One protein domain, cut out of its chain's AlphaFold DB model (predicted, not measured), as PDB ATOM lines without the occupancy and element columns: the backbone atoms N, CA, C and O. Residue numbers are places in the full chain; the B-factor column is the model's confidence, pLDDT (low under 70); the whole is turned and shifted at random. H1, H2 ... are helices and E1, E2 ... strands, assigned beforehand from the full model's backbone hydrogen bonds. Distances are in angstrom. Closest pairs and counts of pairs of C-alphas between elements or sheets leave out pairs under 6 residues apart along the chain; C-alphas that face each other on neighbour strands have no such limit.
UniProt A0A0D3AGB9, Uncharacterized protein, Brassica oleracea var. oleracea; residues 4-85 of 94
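AT A GLANCE: This is residues 4 to 85 of the 94 residues of an uncharacterized protein of Brassica oleracea var. oleracea (UniProt A0A0D3AGB9). A long two-strand hairpin, E1 and E2, and a small three-strand sheet, E3 to E5, come together loosely, meeting near the turn of the hairpin, with the short helix H1 near both sheets; from the end of E5 the long helix H2 runs away from the small sheet, apart from the hairpin. A loop, residues 23 to 34, leads from E2 out toward H2 and folds back to H1. The printed part has 82 residues with two named helices and five named strands, in the order E1 E2 H1 E3 E4 E5 H2; both sheets, E1 - E2 and E3 - E4 - E5, are antiparallel, and the class is mixed. The whole is loose, with a radius of gyration of the C-alphas of 14.9 A, and only just elongated, spanning 48 by 32 by 18 A.

HOW THE PARTS SIT: E1, residues 4 to 11, and E2, residues 14 to 22, form a hairpin, antiparallel at 150 degrees; N 5 and O 20 are 3.0 A apart and N 9 and O 16 2.8 A, within hydrogen-bond range. E2 bends by 51 degrees at residue 19. H1, residues 35 to 40, comes closest to E2 at the C-alphas of Val 18 and Trp 37, 7.2 A apart. E3, residues 44 to 46, E4, residues 51 to 55, and E5, residues 61 to 65, form a meander, each strand the antiparallel neighbour of the one before. In the hairpin E3 and E4, N 44 and O 53 are within hydrogen-bond range at 2.8 A; in the hairpin E4 and E5, N 52 and O 64 are at 2.9 A. H1 only grazes this sheet, with its residues 35 to 40. The closest C-alphas of E1 and E5, those of Ala 11 and Ile 64, are 8.0 A apart. H2, residues 68 to 83, is not on the sheet E3 E4 E5 and is apart from E1, E2 and H1. In H1 and H2 every O i to N i+4 pair is within hydrogen-bond range.

IN THESE COORDINATES: E1 begins at C-alpha 4 (290.461, 360.976, 212.436) and is 21.0 A long from first to last C-alpha; E2 is 23.2 A. H1 measures 8.5 A, E3 6.5 A, E4 13.7 A and E5 12.8 A. H2 runs 22.7 A, from C-alpha 68 (285.175, 334.754, 226.170) to C-alpha 83 (306.986, 341.149, 225.813).

THE WHOLE: The two C-alphas farthest apart, those of Asp 58 and Val 85, are 48.9 A apart. The printed part has no cut. The link from E2 to H1 is long, with 12 residues; the other links are tight. The mean pLDDT of the printed part is 93.2, and residues 84 to 85 are under 70.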
ATOM      1  N   THR A   4     291.813 361.527 212.273       97.62
ATOM      2  CA  THR A   4     290.461 360.976 212.436       97.62
ATOM      3  C   THR A   4     289.924 360.441 211.119       97.62
ATOM      4  O   THR A   4     290.177 361.038 210.078       97.62
ATOM      5  N   ILE A   5     289.136 359.369 211.172       97.44
ATOM      6  CA  ILE A   5     288.475 358.764 210.008       97.44
ATOM      7  C   ILE A   5     286.990 358.544 210.308       97.44
ATOM      8  O   ILE A   5     286.615 358.317 211.459       97.44
ATOM      9  N   ARG A   6     286.128 358.631 209.291       97.69
ATOM     10  CA  ARG A   6     284.708 358.269 209.399       97.69
ATOM     11  C   ARG A   6     284.503 356.926 208.713       97.69
ATOM     12  O   ARG A   6     284.770 356.823 207.522       97.69
ATOM     13  N   LEU A   7     284.048 355.925 209.457       97.81
ATOM     14  CA  LEU A   7     283.817 354.576 208.935       97.81
ATOM     15  C   LEU A   7     282.387 354.117 209.241       97.81
ATOM     16  O   LEU A   7     281.872 354.432 210.322       97.81
ATOM     17  N   PRO A   8     281.738 353.377 208.326       97.62
ATOM     18  CA  PRO A   8     280.496 352.689 208.636       97.62
ATOM     19  C   PRO A   8     280.775 351.524 209.595       97.62
ATOM     20  O   PRO A   8     281.655 350.700 209.360       97.62
ATOM     21  N   VAL A   9     280.012 351.461 210.683       97.31
ATOM     22  CA  VAL A   9     280.008 350.352 211.638       97.31
ATOM     23  C   VAL A   9     278.706 349.591 211.464       97.31
ATOM     24  O   VAL A   9     277.627 350.169 211.616       97.31
ATOM     25  N   TYR A  10     278.825 348.305 211.148       96.31
ATOM     26  CA  TYR A  10     277.713 347.381 210.962       96.31
ATOM     27  C   TYR A  10     277.527 346.568 212.245       96.31
ATOM     28  O   TYR A  10     278.468 345.932 212.717       96.31
ATOM     29  N   ALA A  11     276.330 346.612 212.820       95.75
ATOM     30  CA  ALA A  11     275.965 345.875 214.021       95.75
ATOM     31  C   ALA A  11     274.583 345.256 213.811       95.75
ATOM     32  O   ALA A  11     273.572 345.959 213.846       95.75
ATOM     33  N   GLY A  12     274.557 343.944 213.559       93.81
ATOM     34  CA  GLY A  12     273.343 343.273 213.107       93.81
ATOM     35  C   GLY A  12     272.830 343.906 211.812       93.81
ATOM     36  O   GLY A  12     273.600 344.106 210.872       93.81
ATOM     37  N   ASP A  13     271.555 344.279 211.779       95.44
ATOM     38  CA  ASP A  13     270.948 344.979 210.642       95.44
ATOM     39  C   ASP A  13     271.166 346.511 210.635       95.44
ATOM     40  O   ASP A  13     270.810 347.172 209.652       95.44
ATOM     41  N   VAL A  14     271.757 347.098 211.685       96.25
ATOM     42  CA  VAL A  14     271.929 348.551 211.838       96.25
ATOM     43  C   VAL A  14     273.318 348.984 211.373       96.25
ATOM     44  O   VAL A  14     274.336 348.383 211.713       96.25
ATOM     45  N   THR A  15     273.383 350.093 210.633       96.56
ATOM     46  CA  THR A  15     274.648 350.710 210.214       96.56
ATOM     47  C   THR A  15     274.723 352.151 210.687       96.56
ATOM     48  O   THR A  15     273.810 352.935 210.426       96.56
ATOM     49  N   LYS A  16     275.823 352.521 211.349       95.25
ATOM     50  CA  LYS A  16     276.092 353.892 211.805       95.25
ATOM     51  C   LYS A  16     277.468 354.353 211.341       95.25
ATOM     52  O   LYS A  16     278.448 353.641 211.519       95.25
ATOM     53  N   THR A  17     277.560 355.564 210.793       97.56
ATOM     54  CA  THR A  17     278.860 356.177 210.474       97.56
ATOM     55  C   THR A  17     279.464 356.776 211.739       97.56
ATOM     56  O   THR A  17     278.889 357.696 212.321       97.56
ATOM     57  N   VAL A  18     280.629 356.282 212.148       97.38
ATOM     58  CA  VAL A  18     281.308 356.666 213.393       97.38
ATOM     59  C   VAL A  18     282.611 357.381 213.069       97.38
ATOM     60  O   VAL A  18     283.358 356.959 212.185       97.38
ATOM     61  N   LYS A  19     282.889 358.479 213.780       97.00
ATOM     62  CA  LYS A  19     284.181 359.169 213.716       97.00
ATOM     63  C   LYS A  19     285.139 358.521 214.715       97.00
ATOM     64  O   LYS A  19     284.907 358.591 215.918       97.00
ATOM     65  N   PHE A  20     286.213 357.928 214.212       96.62
ATOM     66  CA  PHE A  20     287.272 357.313 215.005       96.62
ATOM     67  C   PHE A  20     288.504 358.209 215.063       96.62
ATOM     68  O   PHE A  20     288.858 358.844 214.068       96.62
ATOM     69  N   SER A  21     289.193 358.199 216.202       96.31
ATOM     70  CA  SER A  21     290.573 358.675 216.301       96.31
ATOM     71  C   SER A  21     291.520 357.547 215.912       96.31
ATOM     72  O   SER A  21     291.467 356.460 216.481       96.31
ATOM     73  N   VAL A  22     292.401 357.810 214.954       96.25
ATOM     74  CA  VAL A  22     293.395 356.849 214.480       96.25
ATOM     75  C   VAL A  22     294.670 357.023 215.292       96.25
ATOM     76  O   VAL A  22     295.201 358.131 215.422       96.25
ATOM     77  N   ILE A  23     295.188 355.927 215.834       94.56
ATOM     78  CA  ILE A  23     296.441 355.897 216.587       94.56
ATOM     79  C   ILE A  23     297.386 354.854 215.990       94.56
ATOM     80  O   ILE A  23     296.944 353.824 215.491       94.56
ATOM     81  N   ARG A  24     298.697 355.119 216.038       93.38
ATOM     82  CA  ARG A  24     299.730 354.149 215.654       93.38
ATOM     83  C   ARG A  24     300.126 353.373 216.903       93.38
ATOM     84  O   ARG A  24     300.994 353.824 217.639       93.38
ATOM     85  N   ALA A  25     299.465 352.253 217.163       88.88
ATOM     86  CA  ALA A  25     299.744 351.423 218.330       88.88
ATOM     87  C   ALA A  25     299.692 349.940 217.962       88.88
ATOM     88  O   ALA A  25     298.854 349.528 217.162       88.88
ATOM     89  N   LYS A  26     300.572 349.135 218.571       87.50
ATOM     90  CA  LYS A  26     300.414 347.679 218.587       87.50
ATOM     91  C   LYS A  26     299.332 347.358 219.616       87.50
ATOM     92  O   LYS A  26     299.576 347.488 220.813       87.50
ATOM     93  N   ALA A  27     298.144 346.989 219.157       86.44
ATOM     94  CA  ALA A  27     297.019 346.638 220.012       86.44
ATOM     95  C   ALA A  27     296.425 345.299 219.560       86.44
ATOM     96  O   ALA A  27     296.483 344.983 218.372       86.44
ATOM     97  N   PRO A  28     295.841 344.513 220.479       84.81
ATOM     98  CA  PRO A  28     295.170 343.267 220.119       84.81
ATOM     99  C   PRO A  28     293.851 343.512 219.358       84.81
ATOM    100  O   PRO A  28     293.281 342.581 218.815       84.81
ATOM    101  N   TYR A  29     293.351 344.749 219.287       87.25
ATOM    102  CA  TYR A  29     292.094 345.107 218.623       87.25
ATOM    103  C   TYR A  29     292.295 346.178 217.546       87.25
ATOM    104  O   TYR A  29     293.205 347.001 217.623       87.25
ATOM    105  N   ASN A  30     291.376 346.208 216.576       90.88
ATOM    106  CA  ASN A  30     291.402 347.155 215.456       90.88
ATOM    107  C   ASN A  30     290.649 348.466 215.744       90.88
ATOM    108  O   ASN A  30     290.997 349.512 215.204       90.88
ATOM    109  N   ALA A  31     289.604 348.418 216.575       94.12
ATOM    110  CA  ALA A  31     288.772 349.570 216.905       94.12
ATOM    111  C   ALA A  31     288.137 349.414 218.293       94.12
ATOM    112  O   ALA A  31     287.850 348.301 218.730       94.12
ATOM    113  N   ILE A  32     287.880 350.543 218.957       94.81
ATOM    114  CA  ILE A  32     287.122 350.613 220.212       94.81
ATOM    115  C   ILE A  32     285.870 351.452 219.958       94.81
ATOM    116  O   ILE A  32     285.959 352.592 219.498       94.81
ATOM    117  N   LEU A  33     284.705 350.897 220.287       96.12
ATOM    118  CA  LEU A  33     283.432 351.609 220.267       96.12
ATOM    119  C   LEU A  33     283.132 352.109 221.679       96.12
ATOM    120  O   LEU A  33     282.807 351.331 222.570       96.12
ATOM    121  N   GLY A  34     283.293 353.413 221.886       95.31
ATOM    122  CA  GLY A  34     283.040 354.037 223.182       95.31
ATOM    123  C   GLY A  34     281.564 354.354 223.434       95.31
ATOM    124  O   GLY A  34     280.688 354.129 222.595       95.31
ATOM    125  N   THR A  35     281.316 354.997 224.574       96.06
ATOM    126  CA  THR A  35     280.004 355.513 224.995       96.06
ATOM    127  C   THR A  35     279.258 356.314 223.920       96.06
ATOM    128  O   THR A  35     278.058 356.088 223.771       96.06
ATOM    129  N   PRO A  36     279.904 357.181 223.106       95.94
ATOM    130  CA  PRO A  36     279.195 357.897 222.045       95.94
ATOM    131  C   PRO A  36     278.505 356.970 221.039       95.94
ATOM    132  O   PRO A  36     277.380 357.243 220.621       95.94
ATOM    133  N   TRP A  37     279.143 355.853 220.674       97.06
ATOM    134  CA  TRP A  37     278.532 354.876 219.776       97.06
ATOM    135  C   TRP A  37     277.394 354.116 220.461       97.06
ATOM    136  O   TRP A  37     276.335 353.952 219.860       97.06
ATOM    137  N   LEU A  38     277.573 353.726 221.728       97.44
ATOM    138  CA  LEU A  38     276.520 353.067 222.509       97.44
ATOM    139  C   LEU A  38     275.263 353.943 222.605       97.44
ATOM    140  O   LEU A  38     274.166 353.473 222.310       97.44
ATOM    141  N   HIS A  39     275.416 355.230 222.927       97.00
ATOM    142  CA  HIS A  39     274.296 356.175 222.965       97.00
ATOM    143  C   HIS A  39     273.644 356.340 221.590       97.00
ATOM    144  O   HIS A  39     272.419 356.318 221.480       97.00
ATOM    145  N   PHE A  40     274.446 356.442 220.525       95.56
ATOM    146  CA  PHE A  40     273.918 356.583 219.168       95.56
ATOM    147  C   PHE A  40     273.121 355.357 218.698       95.56
ATOM    148  O   PHE A  40     272.170 355.483 217.924       95.56
ATOM    149  N   MET A  41     273.488 354.178 219.196       96.75
ATOM    150  CA  MET A  41     272.788 352.919 218.956       96.75
ATOM    151  C   MET A  41     271.605 352.688 219.903       96.75
ATOM    152  O   MET A  41     270.897 351.704 219.722       96.75
ATOM    153  N   LYS A  42     271.387 353.545 220.916       96.69
ATOM    154  CA  LYS A  42     270.498 353.261 222.061       96.69
ATOM    155  C   LYS A  42     270.814 351.898 222.698       96.69
ATOM    156  O   LYS A  42     269.919 351.141 223.070       96.69
ATOM    157  N   ALA A  43     272.102 351.568 222.747       97.50
ATOM    158  CA  ALA A  43     272.584 350.273 223.176       97.50
ATOM    159  C   ALA A  43     272.705 350.190 224.701       97.50
ATOM    160  O   ALA A  43     273.139 351.136 225.357       97.50
ATOM    161  N   ILE A  44     272.385 349.020 225.244       97.56
ATOM    162  CA  ILE A  44     272.496 348.682 226.660       97.56
ATOM    163  C   ILE A  44     273.574 347.601 226.800       97.56
ATOM    164  O   ILE A  44     273.326 346.441 226.444       97.56
ATOM    165  N   PRO A  45     274.781 347.948 227.282       97.31
ATOM    166  CA  PRO A  45     275.786 346.958 227.636       97.31
ATOM    167  C   PRO A  45     275.442 346.298 228.981       97.31
ATOM    168  O   PRO A  45     275.092 346.971 229.947       97.31
ATOM    169  N   SER A  46     275.585 344.977 229.062       96.50
ATOM    170  CA  SER A  46     275.522 344.210 230.304       96.50
ATOM    171  C   SER A  46     276.843 343.485 230.514       96.50
ATOM    172  O   SER A  46     277.199 342.584 229.753       96.50
ATOM    173  N   THR A  47     277.567 343.867 231.563       94.38
ATOM    174  CA  THR A  47     278.813 343.201 231.963       94.38
ATOM    175  C   THR A  47     278.542 341.802 232.507       94.38
ATOM    176  O   THR A  47     279.250 340.867 232.145       94.38
ATOM    177  N   TYR A  48     277.477 341.640 233.297       95.81
ATOM    178  CA  TYR A  48     277.079 340.354 233.873       95.81
ATOM    179  C   TYR A  48     276.730 339.317 232.797       95.81
ATOM    180  O   TYR A  48     277.218 338.193 232.835       95.81
ATOM    181  N   HIS A  49     275.936 339.700 231.791       95.19
ATOM    182  CA  HIS A  49     275.570 338.802 230.688       95.19
ATOM    183  C   HIS A  49     276.571 338.810 229.524       95.19
ATOM    184  O   HIS A  49     276.330 338.127 228.525       95.19
ATOM    185  N   GLN A  50     277.643 339.605 229.632       96.19
ATOM    186  CA  GLN A  50     278.648 339.832 228.592       96.19
ATOM    187  C   GLN A  50     278.010 340.078 227.219       96.19
ATOM    188  O   GLN A  50     278.313 339.399 226.240       96.19
ATOM    189  N   CYS A  51     277.067 341.014 227.140       97.06
ATOM    190  CA  CYS A  51     276.360 341.298 225.896       97.06
ATOM    191  C   CYS A  51     276.026 342.778 225.740       97.06
ATOM    192  O   CYS A  51     276.022 343.543 226.702       97.06
ATOM    193  N   VAL A  52     275.732 343.174 224.506       97.75
ATOM    194  CA  VAL A  52     275.232 344.504 224.165       97.75
ATOM    195  C   VAL A  52     273.919 344.331 223.420       97.75
ATOM    196  O   VAL A  52     273.875 343.656 222.390       97.75
ATOM    197  N   LYS A  53     272.850 344.927 223.946       98.06
ATOM    198  CA  LYS A  53     271.520 344.920 223.323       98.06
ATOM    199  C   LYS A  53     271.221 346.264 222.682       98.06
ATOM    200  O   LYS A  53     271.615 347.280 223.238       98.06
ATOM    201  N   PHE A  54     270.524 346.285 221.554       97.81
ATOM    202  CA  PHE A  54     270.121 347.518 220.867       97.81
ATOM    203  C   PHE A  54     268.899 347.263 219.965       97.81
ATOM    204  O   PHE A  54     268.671 346.117 219.571       97.81
ATOM    205  N   PRO A  55     268.098 348.292 219.640       97.75
ATOM    206  CA  PRO A  55     266.993 348.161 218.693       97.75
ATOM    207  C   PRO A  55     267.505 347.967 217.256       97.75
ATOM    208  O   PRO A  55     268.374 348.711 216.797       97.75
ATOM    209  N   GLY A  56     266.953 346.981 216.548       96.62
ATOM    210  CA  GLY A  56     267.107 346.788 215.108       96.62
ATOM    211  C   GLY A  56     266.243 347.730 214.281       96.62
ATOM    212  O   GLY A  56     265.517 348.570 214.825       96.62
ATOM    213  N   LYS A  57     266.334 347.616 212.953       95.25
ATOM    214  CA  LYS A  57     265.601 348.502 212.031       95.25
ATOM    215  C   LYS A  57     264.086 348.354 212.148       95.25
ATOM    216  O   LYS A  57     263.374 349.340 211.992       95.25
ATOM    217  N   ASP A  58     263.617 347.150 212.442       94.88
ATOM    218  CA  ASP A  58     262.206 346.808 212.647       94.88
ATOM    219  C   ASP A  58     261.730 347.026 214.098       94.88
ATOM    220  O   ASP A  58     260.587 346.728 214.435       94.88
ATOM    221  N   GLY A  59     262.601 347.545 214.970       91.62
ATOM    222  CA  GLY A  59     262.321 347.727 216.392       91.62
ATOM    223  C   GLY A  59     262.524 346.473 217.247       91.62
ATOM    224  O   GLY A  59     262.415 346.564 218.472       91.62
ATOM    225  N   THR A  60     262.874 345.321 216.661       96.19
ATOM    226  CA  THR A  60     263.220 344.123 217.437       96.19
ATOM    227  C   THR A  60     264.529 344.321 218.196       96.19
ATOM    228  O   THR A  60     265.410 345.081 217.798       96.19
ATOM    229  N   THR A  61     264.675 343.659 219.343       97.25
ATOM    230  CA  THR A  61     265.924 343.746 220.107       97.25
ATOM    231  C   THR A  61     266.966 342.812 219.510       97.25
ATOM    232  O   THR A  61     266.818 341.593 219.560       97.25
ATOM    233  N   GLN A  62     268.073 343.378 219.045       97.50
ATOM    234  CA  GLN A  62     269.258 342.620 218.665       97.50
ATOM    235  C   GLN A  62     270.235 342.530 219.833       97.50
ATOM    236  O   GLN A  62     270.295 343.408 220.694       97.50
ATOM    237  N   THR A  63     270.995 341.435 219.876       97.62
ATOM    238  CA  THR A  63     271.983 341.174 220.928       97.62
ATOM    239  C   THR A  63     273.306 340.757 220.302       97.62
ATOM    240  O   THR A  63     273.375 339.735 219.625       97.62
ATOM    241  N   ILE A  64     274.370 341.498 220.595       96.44
ATOM    242  CA  ILE A  64     275.748 341.051 220.370       96.44
ATOM    243  C   ILE A  64     276.224 340.377 221.656       96.44
ATOM    244  O   ILE A  64     276.193 340.982 222.730       96.44
ATOM    245  N   ARG A  65     276.642 339.114 221.557       96.94
ATOM    246  CA  ARG A  65     277.222 338.343 222.665       96.94
ATOM    247  C   ARG A  65     278.740 338.497 222.643       96.94
ATOM    248  O   ARG A  65     279.343 338.515 221.575       96.94
ATOM    249  N   GLY A  66     279.344 338.605 223.818       94.81
ATOM    250  CA  GLY A  66     280.786 338.501 223.972       94.81
ATOM    251  C   GLY A  66     281.267 337.080 223.691       94.81
ATOM    252  O   GLY A  66     280.545 336.111 223.929       94.81
ATOM    253  N   ASP A  67     282.504 336.971 223.213       93.88
ATOM    254  CA  ASP A  67     283.211 335.705 223.042       93.88
ATOM    255  C   ASP A  67     284.373 335.646 224.036       93.88
ATOM    256  O   ASP A  67     285.410 336.293 223.869       93.88
ATOM    257  N   GLN A  68     284.185 334.877 225.106       91.94
ATOM    258  CA  GLN A  68     285.175 334.754 226.170       91.94
ATOM    259  C   GLN A  68     286.451 334.033 225.709       91.94
ATOM    260  O   GLN A  68     287.535 334.330 226.221       91.94
ATOM    261  N   ARG A  69     286.353 333.106 224.745       94.44
ATOM    262  CA  ARG A  69     287.523 332.389 224.218       94.44
ATOM    263  C   ARG A  69     288.374 333.338 223.389       94.44
ATOM    264  O   ARG A  69     289.556 333.496 223.696       94.44
ATOM    265  N   ALA A  70     287.753 334.054 222.453       92.25
ATOM    266  CA  ALA A  70     288.436 335.074 221.663       92.25
ATOM    267  C   ALA A  70     289.036 336.173 222.556       92.25
ATOM    268  O   ALA A  70     290.181 336.577 222.360       92.25
ATOM    269  N   ALA A  71     288.318 336.620 223.595       91.00
ATOM    270  CA  ALA A  71     288.836 337.603 224.548       91.00
ATOM    271  C   ALA A  71     290.092 337.105 225.288       91.00
ATOM    272  O   ALA A  71     291.047 337.863 225.475       91.00
ATOM    273  N   ARG A  72     290.124 335.825 225.681       92.81
ATOM    274  CA  ARG A  72     291.300 335.214 226.316       92.81
ATOM    275  C   ARG A  72     292.483 335.136 225.354       92.81
ATOM    276  O   ARG A  72     293.606 335.443 225.749       92.81
ATOM    277  N   GLU A  73     292.247 334.743 224.110       93.31
ATOM    278  CA  GLU A  73     293.286 334.692 223.076       93.31
ATOM    279  C   GLU A  73     293.855 336.083 222.775       93.31
ATOM    280  O   GLU A  73     295.076 336.250 222.732       93.31
ATOM    281  N   LEU A  74     292.991 337.099 222.682       89.88
ATOM    282  CA  LEU A  74     293.381 338.501 222.527       89.88
ATOM    283  C   LEU A  74     294.237 339.000 223.694       89.88
ATOM    284  O   LEU A  74     295.231 339.689 223.465       89.88
ATOM    285  N   LEU A  75     293.896 338.634 224.932       90.25
ATOM    286  CA  LEU A  75     294.699 338.972 226.108       90.25
ATOM    287  C   LEU A  75     296.095 338.334 226.039       90.25
ATOM    288  O   LEU A  75     297.094 339.015 226.260       90.25
ATOM    289  N   ILE A  76     296.180 337.047 225.686       92.38
ATOM    290  CA  ILE A  76     297.465 336.353 225.516       92.38
ATOM    291  C   ILE A  76     298.287 337.019 224.405       92.38
ATOM    292  O   ILE A  76     299.484 337.252 224.581       92.38
ATOM    293  N   ALA A  77     297.658 337.353 223.275       89.06
ATOM    294  CA  ALA A  77     298.313 338.054 222.177       89.06
ATOM    295  C   ALA A  77     298.827 339.436 222.617       89.06
ATOM    296  O   ALA A  77     299.963 339.787 222.307       89.06
ATOM    297  N   ALA A  78     298.042 340.186 223.394       88.31
ATOM    298  CA  ALA A  78     298.438 341.484 223.935       88.31
ATOM    299  C   ALA A  78     299.671 341.387 224.846       88.31
ATOM    300  O   ALA A  78     300.607 342.170 224.695       88.31
ATOM    301  N   ILE A  79     299.699 340.395 225.744       88.81
ATOM    302  CA  ILE A  79     300.840 340.144 226.637       88.81
ATOM    303  C   ILE A  79     302.093 339.813 225.818       88.81
ATOM    304  O   ILE A  79     303.154 340.395 226.043       88.81
ATOM    305  N   LYS A  80     301.971 338.941 224.810       88.00
ATOM    306  CA  LYS A  80     303.086 338.606 223.907       88.00
ATOM    307  C   LYS A  80     303.579 339.824 223.119       88.00
ATOM    308  O   LYS A  80     304.784 340.013 222.973       88.00
ATOM    309  N   LEU A  81     302.668 340.679 222.643       84.50
ATOM    310  CA  LEU A  81     303.019 341.925 221.955       84.50
ATOM    311  C   LEU A  81     303.812 342.874 222.865       84.50
ATOM    312  O   LEU A  81     304.752 343.510 222.390       84.50
ATOM    313  N   GLN A  82     303.484 342.941 224.157       77.56
ATOM    314  CA  GLN A  82     304.216 343.753 225.137       77.56
ATOM    315  C   GLN A  82     305.597 343.170 225.469       77.56
ATOM    316  O   GLN A  82     306.566 343.918 225.563       77.56
ATOM    317  N   GLN A  83     305.713 341.844 225.571       73.94
ATOM    318  CA  GLN A  83     306.986 341.149 225.813       73.94
ATOM    319  C   GLN A  83     307.940 341.187 224.607       73.94
ATOM    320  O   GLN A  83     309.137 340.974 224.764       73.94
ATOM    321  N   SER A  84     307.434 341.490 223.406       59.28
ATOM    322  CA  SER A  84     308.256 341.666 222.198       59.28
ATOM    323  C   SER A  84     309.051 342.981 222.154       59.28
ATOM    324  O   SER A  84     309.751 343.230 221.173       59.28
ATOM    325  N   VAL A  85     308.956 343.832 223.185       55.53
ATOM    326  CA  VAL A  85     309.914 344.923 223.408       55.53
ATOM    327  C   VAL A  85     311.147 344.300 224.068       55.53
ATOM    328  O   VAL A  85     311.060 343.914 225.235       55.53
TER     329      VAL A  85